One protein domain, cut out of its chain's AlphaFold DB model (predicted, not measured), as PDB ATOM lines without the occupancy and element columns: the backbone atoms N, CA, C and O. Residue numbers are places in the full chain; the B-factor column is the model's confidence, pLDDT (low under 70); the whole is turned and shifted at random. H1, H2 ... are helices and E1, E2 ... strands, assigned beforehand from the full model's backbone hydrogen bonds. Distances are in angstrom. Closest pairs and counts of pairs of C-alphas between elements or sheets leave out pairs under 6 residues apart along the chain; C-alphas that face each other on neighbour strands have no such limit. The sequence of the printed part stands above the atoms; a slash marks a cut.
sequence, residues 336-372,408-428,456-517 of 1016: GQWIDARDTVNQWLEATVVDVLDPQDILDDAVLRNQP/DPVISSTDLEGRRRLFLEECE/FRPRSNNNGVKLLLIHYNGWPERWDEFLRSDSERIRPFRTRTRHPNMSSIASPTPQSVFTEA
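This is residues 336 to 372, 408 to 428 and 456 to 517 of the 1016 residues of the protein "Ubiquitin-like domain-containing protein" of Fragilariopsis cylindrus CCMP1102 (UniProt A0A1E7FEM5). A strongly twisted sheet of five strands forms the body of an elongated domain; at one end of the long axis sit short helices and a small two-strand sheet, E3 and E4, and at the other a long loop swings out, its residues 500 to 505 sticking out free. H3 packs on the sheet over E6 and E5, while H1 and H2 follow E2 away from it. The printed part has 120 residues with three named helices and seven named strands, in the order E1 E2 H1 H2 H3 E3 E4 E5 E6 E7; the large sheet runs E6 E5 E2 E1 E7, all antiparallel. The class is mixed, helices and strands, with under half of the residues in named elements. The whole is compact, with a radius of gyration of the C-alphas of 15.7 A, and spans 54 by 32 by 24 A.

E1, residues 338 to 342, begins at C-alpha 338 (38.640, -33.303, -13.814) and is 13.0 A long. E2, residues 348 to 357, is 23.0 A long and bends by 69 degrees at residue 354. H1 is residues 359 to 362 and H2 residues 365 to 369. H3, residues 416 to 423, is 11.8 A long, and E3, residues 424 to 426, follows at once. E4 is residues 456 to 458. E5, residues 467 to 472, is 15.7 A long, and E6, residues 481 to 484, is 10.2 A long. E7, residues 490 to 492, ends at C-alpha 492 (41.815, -26.435, -16.392).

E1 and E2 form a hairpin, with N 341 and O 349 2.8 A apart. E7, an edge strand, is the antiparallel neighbour of E1, with N 491 and O 340 at 2.8 A. E5 is the antiparallel neighbour of E2, with N 352 and O 471 at 2.8 A. E5 and E6 form a hairpin, with N 468 and O 483 at 2.8 A. Residues 411 to 412 pair antiparallel with residues 481 to 482 of E6. H3 is on the sheet at a height of 9.4 A, over E6 and only just over E5, with 3 C-alphas; it runs along the strands, at 17 degrees to E6 on the local plane. The closest C-alphas of H3 and E6, Arg 419 and Phe 482, are 6.6 A apart. H1 and H3 only just touch, with 3 pairs of C-alphas within 8 A, the closest being Ile 362 and Arg 420 at 6.3 A. H1 and H2 are close but not clearly touching, with the C-alphas of Gln 360 and Leu 368 7.7 A apart. H1 and H2 are not on the five-strand sheet. E3 and E4 are antiparallel, with N 425 and O 457 at 2.7 A. In H2 every O i to N i+4 pair is within hydrogen-bond range, in H3 3 of 4 are, and H1 is too short for such a pair.

The two farthest C-alphas, those of Asn 370 and Met 502, are 54.6 A apart. Residues 373 to 407 and 429 to 455 are not printed; the gaps across the cuts are 24.3 A and 9.3 A between C-alphas. Of the links printed whole, none is long. Residues 493 to 517 hold no named element. Residue 372 and residues 501 to 517 have pLDDT under 70; the mean of the printed part is 86.9.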
ATOM      1  N   GLY A 336      40.673 -37.096  -7.955       91.81
ATOM      2  CA  GLY A 336      39.320 -36.976  -8.496       91.81
ATOM      3  C   GLY A 336      39.027 -35.694  -9.277       91.81
ATOM      4  O   GLY A 336      37.923 -35.560  -9.798       91.81
ATOM      5  N   GLN A 337      39.971 -34.756  -9.401       93.88
ATOM      6  CA  GLN A 337      39.770 -33.539 -10.186       93.88
ATOM      7  C   GLN A 337      39.680 -33.850 -11.677       93.88
ATOM      8  O   GLN A 337      40.545 -34.533 -12.223       93.88
ATOM      9  N   TRP A 338      38.698 -33.279 -12.362       94.75
ATOM     10  CA  TRP A 338      38.640 -33.303 -13.814       94.75
ATOM     11  C   TRP A 338      39.530 -32.207 -14.380       94.75
ATOM     12  O   TRP A 338      39.618 -31.097 -13.849       94.75
ATOM     13  N   ILE A 339      40.184 -32.528 -15.483       96.06
ATOM     14  CA  ILE A 339      41.098 -31.663 -16.217       96.06
ATOM     15  C   ILE A 339      40.923 -31.903 -17.715       96.06
ATOM     16  O   ILE A 339      40.421 -32.941 -18.145       96.06
ATOM     17  N   ASP A 340      41.388 -30.950 -18.515       95.75
ATOM     18  CA  ASP A 340      41.546 -31.164 -19.948       95.75
ATOM     19  C   ASP A 340      42.995 -31.588 -20.186       95.75
ATOM     20  O   ASP A 340      43.923 -30.812 -19.939       95.75
ATOM     21  N   ALA A 341      43.196 -32.814 -20.656       96.69
ATOM     22  CA  ALA A 341      44.507 -33.384 -20.922       96.69
ATOM     23  C   ALA A 341      44.687 -33.644 -22.420       96.69
ATOM     24  O   ALA A 341      43.797 -34.153 -23.100       96.69
ATOM     25  N   ARG A 342      45.847 -33.271 -22.955       95.81
ATOM     26  CA  ARG A 342      46.238 -33.565 -24.328       95.81
ATOM     27  C   ARG A 342      46.846 -34.962 -24.386       95.81
ATOM     28  O   ARG A 342      47.865 -35.200 -23.741       95.81
ATOM     29  N   ASP A 343      46.258 -35.840 -25.183       94.69
ATOM     30  CA  ASP A 343      46.734 -37.210 -25.377       94.69
ATOM     31  C   ASP A 343      48.006 -37.296 -26.245       94.69
ATOM     32  O   ASP A 343      48.577 -36.293 -26.688       94.69
ATOM     33  N   THR A 344      48.444 -38.527 -26.508       91.50
ATOM     34  CA  THR A 344      49.638 -38.837 -27.309       91.50
ATOM     35  C   THR A 344      49.493 -38.480 -28.793       91.50
ATOM     36  O   THR A 344      50.495 -38.308 -29.488       91.50
ATOM     37  N   VAL A 345      48.260 -38.320 -29.288       91.75
ATOM     38  CA  VAL A 345      47.948 -37.870 -30.655       91.75
ATOM     39  C   VAL A 345      47.586 -36.381 -30.709       91.75
ATOM     40  O   VAL A 345      47.055 -35.899 -31.712       91.75
ATOM     41  N   ASN A 346      47.943 -35.626 -29.666       91.19
ATOM     42  CA  ASN A 346      47.735 -34.187 -29.525       91.19
ATOM     43  C   ASN A 346      46.261 -33.726 -29.504       91.19
ATOM     44  O   ASN A 346      45.988 -32.539 -29.731       91.19
ATOM     45  N   GLN A 347      45.319 -34.617 -29.192       93.38
ATOM     46  CA  GLN A 347      43.902 -34.299 -29.015       93.38
ATOM     47  C   GLN A 347      43.594 -33.950 -27.559       93.38
ATOM     48  O   GLN A 347      44.104 -34.570 -26.634       93.38
ATOM     49  N   TRP A 348      42.762 -32.926 -27.355       95.38
ATOM     50  CA  TRP A 348      42.289 -32.550 -26.025       95.38
ATOM     51  C   TRP A 348      41.143 -33.465 -25.613       95.38
ATOM     52  O   TRP A 348      40.101 -33.477 -26.267       95.38
ATOM     53  N   LEU A 349      41.350 -34.191 -24.524       95.19
ATOM     54  CA  LEU A 349      40.399 -35.105 -23.917       95.19
ATOM     55  C   LEU A 349      40.138 -34.695 -22.472       95.19
ATOM     56  O   LEU A 349      40.909 -33.960 -21.855       95.19
ATOM     57  N   GLU A 350      39.027 -35.174 -21.940       94.44
ATOM     58  CA  GLU A 350      38.720 -35.029 -20.523       94.44
ATOM     59  C   GLU A 350      39.426 -36.139 -19.773       94.44
ATOM     60  O   GLU A 350      39.383 -37.300 -20.183       94.44
ATOM     61  N   ALA A 351      40.084 -35.775 -18.687       95.88
ATOM     62  CA  ALA A 351      40.770 -36.720 -17.838       95.88
ATOM     63  C   ALA A 351      40.469 -36.431 -16.373       95.88
ATOM     64  O   ALA A 351      40.147 -35.305 -15.997       95.88
ATOM     65  N   THR A 352      40.599 -37.461 -15.550       95.25
ATOM     66  CA  THR A 352      40.475 -37.387 -14.100       95.25
ATOM     67  C   THR A 352      41.845 -37.620 -13.477       95.25
ATOM     68  O   THR A 352      42.568 -38.535 -13.871       95.25
ATOM     69  N   VAL A 353      42.224 -36.788 -12.510       96.12
ATOM     70  CA  VAL A 353      43.446 -36.973 -11.720       96.12
ATOM     71  C   VAL A 353      43.217 -38.132 -10.754       96.12
ATOM     72  O   VAL A 353      42.444 -38.010  -9.810       96.12
ATOM     73  N   VAL A 354      43.875 -39.262 -10.983       95.19
ATOM     74  CA  VAL A 354      43.775 -40.465 -10.145       95.19
ATOM     75  C   VAL A 354      44.676 -40.340  -8.923       95.19
ATOM     76  O   VAL A 354      44.258 -40.616  -7.801       95.19
ATOM     77  N   ASP A 355      45.912 -39.894  -9.141       95.56
ATOM     78  CA  ASP A 355      46.939 -39.800  -8.108       95.56
ATOM     79  C   ASP A 355      47.783 -38.527  -8.275       95.56
ATOM     80  O   ASP A 355      47.943 -38.007  -9.381       95.56
ATOM     81  N   VAL A 356      48.324 -38.034  -7.165       95.56
ATOM     82  CA  VAL A 356      49.217 -36.883  -7.066       95.56
ATOM     83  C   VAL A 356      50.415 -37.316  -6.225       95.56
ATOM     84  O   VAL A 356      50.270 -37.590  -5.038       95.56
ATOM     85  N   LEU A 357      51.588 -37.374  -6.849       95.75
ATOM     86  CA  LEU A 357      52.844 -37.793  -6.232       95.75
ATOM     87  C   LEU A 357      53.797 -36.602  -6.133       95.75
ATOM     88  O   LEU A 357      54.026 -35.896  -7.125       95.75
ATOM     89  N   ASP A 358      54.377 -36.388  -4.955       93.56
ATOM     90  CA  ASP A 358      55.382 -35.349  -4.769       93.56
ATOM     91  C   ASP A 358      56.757 -35.846  -5.267       93.56
ATOM     92  O   ASP A 358      57.033 -37.050  -5.274       93.56
ATOM     93  N   PRO A 359      57.679 -34.946  -5.669       91.56
ATOM     94  CA  PRO A 359      59.019 -35.343  -6.118       91.56
ATOM     95  C   PRO A 359      59.780 -36.211  -5.112       91.56
ATOM     96  O   PRO A 359      60.620 -37.017  -5.509       91.56
ATOM     97  N   GLN A 360      59.484 -36.041  -3.821       91.69
ATOM     98  CA  GLN A 360      60.110 -36.771  -2.716       91.69
ATOM     99  C   GLN A 360      59.682 -38.239  -2.649       91.69
ATOM    100  O   GLN A 360      60.449 -39.064  -2.167       91.69
ATOM    101  N   ASP A 361      58.507 -38.575  -3.182       93.56
ATOM    102  CA  ASP A 361      57.996 -39.948  -3.181       93.56
ATOM    103  C   ASP A 361      58.614 -40.797  -4.305       93.56
ATOM    104  O   ASP A 361      58.549 -42.026  -4.281       93.56
ATOM    105  N   ILE A 362      59.201 -40.146  -5.317       93.44
ATOM    106  CA  ILE A 362      59.681 -40.788  -6.552       93.44
ATOM    107  C   ILE A 362      61.206 -40.750  -6.653       93.44
ATOM    108  O   ILE A 362      61.823 -41.724  -7.100       93.44
ATOM    109  N   LEU A 363      61.814 -39.623  -6.276       91.56
ATOM    110  CA  LEU A 363      63.260 -39.458  -6.280       91.56
ATOM    111  C   LEU A 363      63.849 -39.992  -4.979       91.56
ATOM    112  O   LEU A 363      63.446 -39.589  -3.893       91.56
ATOM    113  N   ASP A 364      64.863 -40.845  -5.099       89.50
ATOM    114  CA  ASP A 364      65.591 -41.333  -3.934       89.50
ATOM    115  C   ASP A 364      66.221 -40.148  -3.171       89.50
ATOM    116  O   ASP A 364      66.800 -39.236  -3.770       89.50
ATOM    117  N   ASP A 365      66.184 -40.198  -1.838       86.50
ATOM    118  CA  ASP A 365      66.777 -39.224  -0.903       86.50
ATOM    119  C   ASP A 365      68.188 -38.749  -1.303       86.50
ATOM    120  O   ASP A 365      68.573 -37.599  -1.077       86.50
ATOM    121  N   ALA A 366      68.984 -39.653  -1.880       84.44
ATOM    122  CA  ALA A 366      70.343 -39.377  -2.332       84.44
ATOM    123  C   ALA A 366      70.386 -38.368  -3.493       84.44
ATOM    124  O   ALA A 366      71.269 -37.513  -3.528       84.44
ATOM    125  N   VAL A 367      69.424 -38.434  -4.417       83.50
ATOM    126  CA  VAL A 367      69.313 -37.511  -5.556       83.50
ATOM    127  C   VAL A 367      68.889 -36.126  -5.072       83.50
ATOM    128  O   VAL A 367      69.433 -35.118  -5.522       83.50
ATOM    129  N   LEU A 368      67.966 -36.070  -4.109       81.69
ATOM    130  CA  LEU A 368      67.481 -34.815  -3.533       81.69
ATOM    131  C   LEU A 368      68.554 -34.095  -2.710       81.69
ATOM    132  O   LEU A 368      68.702 -32.882  -2.835       81.69
ATOM    133  N   ARG A 369      69.355 -34.827  -1.922       82.00
ATOM    134  CA  ARG A 369      70.462 -34.242  -1.136       82.00
ATOM    135  C   ARG A 369      71.553 -33.607  -1.993       82.00
ATOM    136  O   ARG A 369      72.239 -32.709  -1.515       82.00
ATOM    137  N   ASN A 370      71.711 -34.057  -3.234       76.62
ATOM    138  CA  ASN A 370      72.711 -33.525  -4.154       76.62
ATOM    139  C   ASN A 370      72.238 -32.266  -4.899       76.62
ATOM    140  O   ASN A 370      73.013 -31.699  -5.670       76.62
ATOM    141  N   GLN A 371      71.002 -31.796  -4.682       72.31
ATOM    142  CA  GLN A 371      70.590 -30.512  -5.238       72.31
ATOM    143  C   GLN A 371      71.298 -29.366  -4.499       72.31
ATOM    144  O   GLN A 371      71.223 -29.287  -3.271       72.31
ATOM    145  N   PRO A 372      71.968 -28.448  -5.219       67.00
ATOM    146  CA  PRO A 372      72.539 -27.265  -4.600       67.00
ATOM    147  C   PRO A 372      71.392 -26.435  -4.026       67.00
ATOM    148  O   PRO A 372      70.613 -25.846  -4.774       67.00
ATOM    149  N   ASP A 408      57.176 -33.707 -23.028       88.44
ATOM    150  CA  ASP A 408      57.232 -34.669 -21.926       88.44
ATOM    151  C   ASP A 408      56.842 -36.074 -22.447       88.44
ATOM    152  O   ASP A 408      55.796 -36.221 -23.091       88.44
ATOM    153  N   PRO A 409      57.682 -37.103 -22.220       92.12
ATOM    154  CA  PRO A 409      57.427 -38.445 -22.725       92.12
ATOM    155  C   PRO A 409      56.148 -39.029 -22.120       92.12
ATOM    156  O   PRO A 409      55.823 -38.794 -20.958       92.12
ATOM    157  N   VAL A 410      55.445 -39.824 -22.923       93.19
ATOM    158  CA  VAL A 410      54.273 -40.592 -22.487       93.19
ATOM    159  C   VAL A 410      54.761 -41.711 -21.586       93.19
ATOM    160  O   VAL A 410      55.520 -42.574 -22.028       93.19
ATOM    161  N   ILE A 411      54.334 -41.696 -20.330       96.06
ATOM    162  CA  ILE A 411      54.806 -42.647 -19.326       96.06
ATOM    163  C   ILE A 411      53.612 -43.384 -18.767       96.06
ATOM    164  O   ILE A 411      52.778 -42.801 -18.083       96.06
ATOM    165  N   SER A 412      53.555 -44.680 -19.064       96.25
ATOM    166  CA  SER A 412      52.509 -45.574 -18.575       96.25
ATOM    167  C   SER A 412      52.398 -45.520 -17.053       96.25
ATOM    168  O   SER A 412      53.395 -45.391 -16.335       96.25
ATOM    169  N   SER A 413      51.183 -45.747 -16.558       94.44
ATOM    170  CA  SER A 413      50.902 -45.996 -15.147       94.44
ATOM    171  C   SER A 413      51.802 -47.058 -14.498       94.44
ATOM    172  O   SER A 413      51.962 -47.033 -13.286       94.44
ATOM    173  N   THR A 414      52.453 -47.957 -15.243       95.62
ATOM    174  CA  THR A 414      53.347 -48.999 -14.690       95.62
ATOM    175  C   THR A 414      54.844 -48.671 -14.771       95.62
ATOM    176  O   THR A 414      55.657 -49.356 -14.152       95.62
ATOM    177  N   ASP A 415      55.234 -47.607 -15.477       95.62
ATOM    178  CA  ASP A 415      56.637 -47.302 -15.774       95.62
ATOM    179  C   ASP A 415      57.288 -46.415 -14.696       95.62
ATOM    180  O   ASP A 415      57.332 -45.190 -14.799       95.62
ATOM    181  N   LEU A 416      57.803 -47.044 -13.633       94.06
ATOM    182  CA  LEU A 416      58.477 -46.353 -12.522       94.06
ATOM    183  C   LEU A 416      59.721 -45.560 -12.960       94.06
ATOM    184  O   LEU A 416      60.006 -44.504 -12.396       94.06
ATOM    185  N   GLU A 417      60.458 -46.057 -13.954       93.75
ATOM    186  CA  GLU A 417      61.669 -45.399 -14.451       93.75
ATOM    187  C   GLU A 417      61.310 -44.179 -15.303       93.75
ATOM    188  O   GLU A 417      61.885 -43.106 -15.123       93.75
ATOM    189  N   GLY A 418      60.290 -44.293 -16.156       94.50
ATOM    190  CA  GLY A 418      59.708 -43.152 -16.854       94.50
ATOM    191  C   GLY A 418      59.286 -42.048 -15.884       94.50
ATOM    192  O   GLY A 418      59.658 -40.889 -16.074       94.50
ATOM    193  N   ARG A 419      58.610 -42.390 -14.777       94.94
ATOM    194  CA  ARG A 419      58.227 -41.399 -13.751       94.94
ATOM    195  C   ARG A 419      59.440 -40.646 -13.206       94.94
ATOM    196  O   ARG A 419      59.405 -39.422 -13.108       94.94
ATOM    197  N   ARG A 420      60.534 -41.355 -12.897       94.25
ATOM    198  CA  ARG A 420      61.799 -40.727 -12.473       94.25
ATOM    199  C   ARG A 420      62.328 -39.786 -13.558       94.25
ATOM    200  O   ARG A 420      62.700 -38.655 -13.248       94.25
ATOM    201  N   ARG A 421      62.279 -40.194 -14.830       93.88
ATOM    202  CA  ARG A 421      62.720 -39.382 -15.979       93.88
ATOM    203  C   ARG A 421      61.919 -38.097 -16.194       93.88
ATOM    204  O   ARG A 421      62.471 -37.157 -16.752       93.88
ATOM    205  N   LEU A 422      60.678 -37.982 -15.718       94.44
ATOM    206  CA  LEU A 422      59.945 -36.703 -15.779       94.44
ATOM    207  C   LEU A 422      60.533 -35.632 -14.863       94.44
ATOM    208  O   LEU A 422      60.432 -34.443 -15.158       94.44
ATOM    209  N   PHE A 423      61.169 -36.032 -13.766       93.81
ATOM    210  CA  PHE A 423      61.871 -35.108 -12.880       93.81
ATOM    211  C   PHE A 423      63.343 -34.942 -13.233       93.81
ATOM    212  O   PHE A 423      64.023 -34.084 -12.664       93.81
ATOM    213  N   LEU A 424      63.851 -35.735 -14.164       93.12
ATOM    214  CA  LEU A 424      65.239 -35.687 -14.574       93.12
ATOM    215  C   LEU A 424      65.357 -35.047 -15.966       93.12
ATOM    216  O   LEU A 424      64.453 -35.092 -16.800       93.12
ATOM    217  N   GLU A 425      66.463 -34.359 -16.190       90.56
ATOM    218  CA  GLU A 425      66.927 -33.892 -17.490       90.56
ATOM    219  C   GLU A 425      68.178 -34.701 -17.828       90.56
ATOM    220  O   GLU A 425      69.032 -34.910 -16.959       90.56
ATOM    221  N   GLU A 426      68.300 -35.153 -19.072       88.69
ATOM    222  CA  GLU A 426      69.570 -35.683 -19.566       88.69
ATOM    223  C   GLU A 426      70.604 -34.552 -19.566       88.69
ATOM    224  O   GLU A 426      70.372 -33.482 -20.134       88.69
ATOM    225  N   CYS A 427      71.745 -34.758 -18.905       86.31
ATOM    226  CA  CYS A 427      72.856 -33.825 -19.018       86.31
ATOM    227  C   CYS A 427      73.381 -33.856 -20.457       86.31
ATOM    228  O   CYS A 427      73.688 -34.922 -20.993       86.31
ATOM    229  N   GLU A 428      73.516 -32.686 -21.090       86.69
ATOM    230  CA  GLU A 428      74.212 -32.621 -22.373       86.69
ATOM    231  C   GLU A 428      75.672 -33.066 -22.169       86.69
ATOM    232  O   GLU A 428      76.336 -32.560 -21.255       86.69
ATOM    233  N   PHE A 456      71.901 -38.235 -15.467       88.25
ATOM    234  CA  PHE A 456      70.634 -37.543 -15.327       88.25
ATOM    235  C   PHE A 456      70.774 -36.551 -14.177       88.25
ATOM    236  O   PHE A 456      71.242 -36.912 -13.093       88.25
ATOM    237  N   ARG A 457      70.347 -35.305 -14.385       87.44
ATOM    238  CA  ARG A 457      70.261 -34.301 -13.319       87.44
ATOM    239  C   ARG A 457      68.808 -33.955 -13.027       87.44
ATOM    240  O   ARG A 457      67.995 -33.974 -13.945       87.44
ATOM    241  N   PRO A 458      68.447 -33.574 -11.795       88.31
ATOM    242  CA  PRO A 458      67.132 -33.003 -11.531       88.31
ATOM    243  C   PRO A 458      66.871 -31.775 -12.408       88.31
ATOM    244  O   PRO A 458      67.742 -30.910 -12.541       88.31
ATOM    245  N   ARG A 459      65.671 -31.674 -12.991       89.44
ATOM    246  CA  ARG A 459      65.284 -30.480 -13.749       89.44
ATOM    247  C   ARG A 459      65.265 -29.263 -12.825       89.44
ATOM    248  O   ARG A 459      64.770 -29.308 -11.698       89.44
ATOM    249  N   SER A 460      65.770 -28.139 -13.325       86.38
ATOM    250  CA  SER A 460      65.852 -26.891 -12.547       86.38
ATOM    251  C   SER A 460      64.489 -26.295 -12.159       86.38
ATOM    252  O   SER A 460      64.423 -25.474 -11.248       86.38
ATOM    253  N   ASN A 461      63.411 -26.716 -12.824       85.88
ATOM    254  CA  ASN A 461      62.032 -26.293 -12.584       85.88
ATOM    255  C   ASN A 461      61.218 -27.308 -11.764       85.88
ATOM    256  O   ASN A 461      60.001 -27.240 -11.782       85.88
ATOM    257  N   ASN A 462      61.845 -28.249 -11.051       89.25
ATOM    258  CA  ASN A 462      61.103 -29.213 -10.226       89.25
ATOM    259  C   ASN A 462      60.500 -28.620  -8.945       89.25
ATOM    260  O   ASN A 462      59.736 -29.298  -8.261       89.25
ATOM    261  N   ASN A 463      60.858 -27.390  -8.578       88.75
ATOM    262  CA  ASN A 463      60.362 -26.787  -7.350       88.75
ATOM    263  C   ASN A 463      58.843 -26.573  -7.429       88.75
ATOM    264  O   ASN A 463      58.388 -25.781  -8.246       88.75
ATOM    265  N   GLY A 464      58.085 -27.276  -6.583       88.19
ATOM    266  CA  GLY A 464      56.619 -27.218  -6.551       88.19
ATOM    267  C   GLY A 464      55.908 -27.968  -7.686       88.19
ATOM    268  O   GLY A 464      54.681 -27.921  -7.759       88.19
ATOM    269  N   VAL A 465      56.646 -28.689  -8.536       92.56
ATOM    270  CA  VAL A 465      56.064 -29.555  -9.570       92.56
ATOM    271  C   VAL A 465      55.756 -30.921  -8.975       92.56
ATOM    272  O   VAL A 465      56.618 -31.537  -8.357       92.56
ATOM    273  N   LYS A 466      54.539 -31.409  -9.198       94.81
ATOM    274  CA  LYS A 466      54.074 -32.742  -8.796       94.81
ATOM    275  C   LYS A 466      53.928 -33.640 -10.021       94.81
ATOM    276  O   LYS A 466      53.824 -33.142 -11.144       94.81
ATOM    277  N   LEU A 467      53.898 -34.954  -9.818       96.25
ATOM    278  CA  LEU A 467      53.480 -35.907 -10.844       96.25
ATOM    279  C   LEU A 467      52.022 -36.293 -10.646       96.25
ATOM    280  O   LEU A 467      51.595 -36.606  -9.541       96.25
ATOM    281  N   LEU A 468      51.265 -36.263 -11.733       97.06
ATOM    282  CA  LEU A 468      49.841 -36.546 -11.767       97.06
ATOM    283  C   LEU A 468      49.635 -37.835 -12.551       97.06
ATOM    284  O   LEU A 468      50.020 -37.894 -13.718       97.06
ATOM    285  N   LEU A 469      49.031 -38.846 -11.931       97.44
ATOM    286  CA  LEU A 469      48.480 -39.978 -12.669       97.44
ATOM    287  C   LEU A 469      47.131 -39.543 -13.226       97.44
ATOM    288  O   LEU A 469      46.224 -39.226 -12.455       97.44
ATOM    289  N   ILE A 470      47.006 -39.504 -14.546       97.06
ATOM    290  CA  ILE A 470      45.779 -39.089 -15.218       97.06
ATOM    291  C   ILE A 470      45.097 -40.287 -15.876       97.06
ATOM    292  O   ILE A 470      45.752 -41.114 -16.508       97.06
ATOM    293  N   HIS A 471      43.778 -40.349 -15.743       96.25
ATOM    294  CA  HIS A 471      42.917 -41.309 -16.424       96.25
ATOM    295  C   HIS A 471      42.072 -40.583 -17.462       96.25
ATOM    296  O   HIS A 471      41.342 -39.656 -17.117       96.25
ATOM    297  N   TYR A 472      42.145 -40.990 -18.726       95.56
ATOM    298  CA  TYR A 472      41.332 -40.396 -19.788       95.56
ATOM    299  C   TYR A 472      39.899 -40.927 -19.728       95.56
ATOM    300  O   TYR A 472      39.660 -42.120 -19.904       95.56
ATOM    301  N   ASN A 473      38.924 -40.042 -19.530       92.69
ATOM    302  CA  ASN A 473      37.533 -40.437 -19.328       92.69
ATOM    303  C   ASN A 473      36.994 -41.189 -20.558       92.69
ATOM    304  O   ASN A 473      37.047 -40.697 -21.687       92.69
ATOM    305  N   GLY A 474      36.462 -42.394 -20.331       91.06
ATOM    306  CA  GLY A 474      35.960 -43.280 -21.389       91.06
ATOM    307  C   GLY A 474      37.027 -44.163 -22.049       91.06
ATOM    308  O   GLY A 474      36.696 -44.924 -22.959       91.06
ATOM    309  N   TRP A 475      38.280 -44.099 -21.592       93.75
ATOM    310  CA  TRP A 475      39.363 -44.968 -22.046       93.75
ATOM    311  C   TRP A 475      39.718 -46.015 -20.980       93.75
ATOM    312  O   TRP A 475      39.552 -45.765 -19.794       93.75
ATOM    313  N   PRO A 476      40.202 -47.208 -21.365       94.56
ATOM    314  CA  PRO A 476      40.663 -48.204 -20.393       94.56
ATOM    315  C   PRO A 476      41.911 -47.759 -19.611       94.56
ATOM    316  O   PRO A 476      42.797 -47.147 -20.201       94.56
ATOM    317  N   GLU A 477      42.055 -48.204 -18.357       94.25
ATOM    318  CA  GLU A 477      43.155 -47.841 -17.429       94.25
ATOM    319  C   GLU A 477      44.578 -48.091 -17.965       94.25
ATOM    320  O   GLU A 477      45.551 -47.481 -17.530       94.25
ATOM    321  N   ARG A 478      44.746 -48.968 -18.965       95.19
ATOM    322  CA  ARG A 478      46.052 -49.171 -19.626       95.19
ATOM    323  C   ARG A 478      46.584 -47.915 -20.335       95.19
ATOM    324  O   ARG A 478      47.752 -47.893 -20.710       95.19
ATOM    325  N   TRP A 479      45.712 -46.938 -20.590       95.62
ATOM    326  CA  TRP A 479      46.047 -45.641 -21.181       95.62
ATOM    327  C   TRP A 479      46.329 -44.567 -20.133       95.62
ATOM    328  O   TRP A 479      46.629 -43.435 -20.507       95.62
ATOM    329  N   ASP A 480      46.246 -44.910 -18.848       96.44
ATOM    330  CA  ASP A 480      46.596 -43.996 -17.775       96.44
ATOM    331  C   ASP A 480      48.088 -43.682 -17.845       96.44
ATOM    332  O   ASP A 480      48.934 -44.565 -18.055       96.44
ATOM    333  N   GLU A 481      48.419 -42.410 -17.663       97.00
ATOM    334  CA  GLU A 481      49.790 -41.936 -17.783       97.00
ATOM    335  C   GLU A 481      50.160 -40.934 -16.695       97.00
ATOM    336  O   GLU A 481      49.310 -40.241 -16.133       97.00
ATOM    337  N   PHE A 482      51.456 -40.857 -16.409       97.50
ATOM    338  CA  PHE A 482      52.014 -39.844 -15.529       97.50
ATOM    339  C   PHE A 482      52.384 -38.592 -16.315       97.50
ATOM    340  O   PHE A 482      53.155 -38.654 -17.270       97.50
ATOM    341  N   LEU A 483      51.890 -37.442 -15.858       96.69
ATOM    342  CA  LEU A 483      52.238 -36.123 -16.378       96.69
ATOM    343  C   LEU A 483      52.762 -35.219 -15.270       96.69
ATOM    344  O   LEU A 483      52.357 -35.323 -14.114       96.69
ATOM    345  N   ARG A 484      53.634 -34.275 -15.623       96.00
ATOM    346  CA  ARG A 484      54.044 -33.210 -14.701       96.00
ATOM    347  C   ARG A 484      52.907 -32.208 -14.519       96.00
ATOM    348  O   ARG A 484      52.185 -31.896 -15.465       96.00
ATOM    349  N   SER A 485      52.758 -31.669 -13.315       94.94
ATOM    350  CA  SER A 485      51.721 -30.682 -12.988       94.94
ATOM    351  C   SER A 485      51.879 -29.356 -13.748       94.94
ATOM    352  O   SER A 485      50.903 -28.630 -13.934       94.94
ATOM    353  N   ASP A 486      53.098 -29.044 -14.201       93.38
ATOM    354  CA  ASP A 486      53.438 -27.904 -15.065       93.38
ATOM    355  C   ASP A 486      53.363 -28.246 -16.566       93.38
ATOM    356  O   ASP A 486      53.691 -27.407 -17.406       93.38
ATOM    357  N   SER A 487      52.935 -29.464 -16.926       94.06
ATOM    358  CA  SER A 487      52.911 -29.903 -18.316       94.06
ATOM    359  C   SER A 487      51.954 -29.061 -19.162       94.06
ATOM    360  O   SER A 487      50.786 -28.829 -18.836       94.06
ATOM    361  N   GLU A 488      52.443 -28.680 -20.338       92.56
ATOM    362  CA  GLU A 488      51.701 -28.049 -21.432       92.56
ATOM    363  C   GLU A 488      50.473 -28.867 -21.866       92.56
ATOM    364  O   GLU A 488      49.494 -28.322 -22.385       92.56
ATOM    365  N   ARG A 489      50.504 -30.179 -21.613       94.81
ATOM    366  CA  ARG A 489      49.423 -31.111 -21.925       94.81
ATOM    367  C   ARG A 489      48.235 -30.980 -20.979       94.81
ATOM    368  O   ARG A 489      47.192 -31.529 -21.290       94.81
ATOM    369  N   ILE A 490      48.347 -30.244 -19.873       95.56
ATOM    370  CA  ILE A 490      47.273 -30.103 -18.884       95.56
ATOM    371  C   ILE A 490      46.682 -28.698 -18.930       95.56
ATOM    372  O   ILE A 490      47.386 -27.678 -18.924       95.56
ATOM    373  N   ARG A 491      45.353 -28.622 -18.954       93.94
ATOM    374  CA  ARG A 491      44.592 -27.377 -18.874       93.94
ATOM    375  C   ARG A 491      43.436 -27.520 -17.873       93.94
ATOM    376  O   ARG A 491      42.965 -28.630 -17.637       93.94
ATOM    377  N   PRO A 492      42.985 -26.408 -17.265       93.00
ATOM    378  CA  PRO A 492      41.815 -26.435 -16.392       93.00
ATOM    379  C   PRO A 492      40.597 -27.015 -17.123       93.00
ATOM    380  O   PRO A 492      40.435 -26.780 -18.323       93.00
ATOM    381  N   PHE A 493      39.744 -27.744 -16.406       93.31
ATOM    382  CA  PHE A 493      38.596 -28.435 -16.995       93.31
ATOM    383  C   PHE A 493      37.686 -27.501 -17.810       93.31
ATOM    384  O   PHE A 493      37.298 -26.432 -17.324       93.31
ATOM    385  N   ARG A 494      37.280 -27.927 -19.014       88.75
ATOM    386  CA  ARG A 494      36.430 -27.197 -19.982       88.75
ATOM    387  C   ARG A 494      37.033 -25.912 -20.547       88.75
ATOM    388  O   ARG A 494      36.300 -24.975 -20.891       88.75
ATOM    389  N   THR A 495      38.356 -25.836 -20.635       88.88
ATOM    390  CA  THR A 495      39.046 -24.740 -21.338       88.88
ATOM    391  C   THR A 495      39.410 -25.111 -22.775       88.88
ATOM    392  O   THR A 495      39.505 -24.239 -23.641       88.88
ATOM    393  N   ARG A 496      39.597 -26.402 -23.048       92.25
ATOM    394  CA  ARG A 496      39.969 -26.980 -24.339       92.25
ATOM    395  C   ARG A 496      38.987 -28.041 -24.807       92.25
ATOM    396  O   ARG A 496      38.718 -28.087 -26.007       92.25
ATOM    397  N   THR A 497      38.426 -28.838 -23.904       90.00
ATOM    398  CA  THR A 497      37.324 -29.737 -24.241       90.00
ATOM    399  C   THR A 497      36.036 -28.919 -24.280       90.00
ATOM    400  O   THR A 497      35.713 -28.135 -23.384       90.00
ATOM    401  N   ARG A 498      35.320 -29.015 -25.400       82.50
ATOM    402  CA  ARG A 498      34.009 -28.385 -25.569       82.50
ATOM    403  C   ARG A 498      32.999 -29.498 -25.732       82.50
ATOM    404  O   ARG A 498      33.009 -30.182 -26.753       82.50
ATOM    405  N   HIS A 499      32.113 -29.657 -24.759       74.00
ATOM    406  CA  HIS A 499      30.914 -30.437 -25.007       74.00
ATOM    407  C   HIS A 499      30.000 -29.671 -25.960       74.00
ATOM    408  O   HIS A 499      29.878 -28.446 -25.844       74.00
ATOM    409  N   PRO A 500      29.325 -30.362 -26.886       72.94
ATOM    410  CA  PRO A 500      28.183 -29.781 -27.563       72.94
ATOM    411  C   PRO A 500      27.175 -29.335 -26.498       72.94
ATOM    412  O   PRO A 500      26.788 -30.140 -25.654       72.94
ATOM    413  N   ASN A 501      26.694 -28.091 -26.566       59.19
ATOM    414  CA  ASN A 501      25.688 -27.556 -25.633       59.19
ATOM    415  C   ASN A 501      24.392 -28.396 -25.569       59.19
ATOM    416  O   ASN A 501      23.551 -28.157 -24.711       59.19
ATOM    417  N   MET A 502      24.213 -29.353 -26.487       57.28
ATOM    418  CA  MET A 502      23.041 -30.222 -26.576       57.28
ATOM    419  C   MET A 502      23.216 -31.598 -25.911       57.28
ATOM    420  O   MET A 502      22.237 -32.336 -25.843       57.28
ATOM    421  N   SER A 503      24.408 -31.981 -25.427       60.72
ATOM    422  CA  SER A 503      24.533 -33.239 -24.675       60.72
ATOM    423  C   SER A 503      24.067 -33.015 -23.237       60.72
ATOM    424  O   SER A 503      24.798 -32.448 -22.427       60.72
ATOM    425  N   SER A 504      22.852 -33.469 -22.918       53.44
ATOM    426  CA  SER A 504      22.299 -33.434 -21.552       53.44
ATOM    427  C   SER A 504      23.164 -34.191 -20.539       53.44
ATOM    428  O   SER A 504      23.115 -33.898 -19.350       53.44
ATOM    429  N   ILE A 505      23.991 -35.123 -21.015       53.88
ATOM    430  CA  ILE A 505      25.006 -35.831 -20.239       53.88
ATOM    431  C   ILE A 505      26.349 -35.182 -20.578       53.88
ATOM    432  O   ILE A 505      27.041 -35.579 -21.515       53.88
ATOM    433  N   ALA A 506      26.653 -34.083 -19.892       51.62
ATOM    434  CA  ALA A 506      27.934 -33.407 -20.030       51.62
ATOM    435  C   ALA A 506      29.009 -34.284 -19.376       51.62
ATOM    436  O   ALA A 506      29.040 -34.384 -18.152       51.62
ATOM    437  N   SER A 507      29.856 -34.899 -20.203       53.09
ATOM    438  CA  SER A 507      30.872 -35.915 -19.873       53.09
ATOM    439  C   SER A 507      30.290 -37.227 -19.321       53.09
ATOM    440  O   SER A 507      29.317 -37.197 -18.568       53.09
ATOM    441  N   PRO A 508      30.833 -38.402 -19.698       56.88
ATOM    442  CA  PRO A 508      30.519 -39.623 -18.968       56.88
ATOM    443  C   PRO A 508      30.852 -39.372 -17.498       56.88
ATOM    444  O   PRO A 508      31.969 -38.958 -17.192       56.88
ATOM    445  N   THR A 509      29.872 -39.577 -16.614       58.34
ATOM    446  CA  THR A 509      30.087 -39.513 -15.169       58.34
ATOM    447  C   THR A 509      31.341 -40.331 -14.866       58.34
ATOM    448  O   THR A 509      31.411 -41.480 -15.321       58.34
ATOM    449  N   PRO A 510      32.357 -39.754 -14.207       57.09
ATOM    450  CA  PRO A 510      33.602 -40.444 -13.930       57.09
ATOM    451  C   PRO A 510      33.247 -41.759 -13.256       57.09
ATOM    452  O   PRO A 510      32.450 -41.796 -12.317       57.09
ATOM    453  N   GLN A 511      33.794 -42.854 -13.778       59.56
ATOM    454  CA  GLN A 511      33.518 -44.173 -13.215       59.56
ATOM    455  C   GLN A 511      34.143 -44.328 -11.820       59.56
ATOM    456  O   GLN A 511      33.741 -45.207 -11.065       59.56
ATOM    457  N   SER A 512      35.079 -43.444 -11.460       56.50
ATOM    458  CA  SER A 512      35.735 -43.384 -10.162       56.50
ATOM    459  C   SER A 512      35.380 -42.092  -9.418       56.50
ATOM    460  O   SER A 512      35.820 -40.992  -9.756       56.50
ATOM    461  N   VAL A 513      34.578 -42.234  -8.363       61.34
ATOM    462  CA  VAL A 513      34.432 -41.209  -7.324       61.34
ATOM    463  C   VAL A 513      35.550 -41.448  -6.310       61.34
ATOM    464  O   VAL A 513      35.688 -42.556  -5.791       61.34
ATOM    465  N   PHE A 514      36.389 -40.441  -6.071       63.94
ATOM    466  CA  PHE A 514      37.523 -40.546  -5.151       63.94
ATOM    467  C   PHE A 514      37.195 -39.880  -3.811       63.94
ATOM    468  O   PHE A 514      37.065 -38.656  -3.747       63.94
ATOM    469  N   THR A 515      37.177 -40.686  -2.746       62.50
ATOM    470  CA  THR A 515      36.929 -40.281  -1.346       62.50
ATOM    471  C   THR A 515      37.998 -39.366  -0.754       62.50
ATOM    472  O   THR A 515      37.794 -38.748   0.292       62.50
ATOM    473  N   GLU A 516      39.152 -39.271  -1.412       56.34
ATOM    474  CA  GLU A 516      40.332 -38.546  -0.939       56.34
ATOM    475  C   GLU A 516      40.537 -37.183  -1.613       56.34
ATOM    476  O   GLU A 516      41.562 -36.537  -1.381       56.34
ATOM    477  N   ALA A 517      39.588 -36.722  -2.437       58.84
ATOM    478  CA  ALA A 517      39.628 -35.363  -2.965       58.84
ATOM    479  C   ALA A 517      39.737 -34.370  -1.788       58.84
ATOM    480  O   ALA A 517      38.923 -34.434  -0.859       58.84
TER     481      ALA A 517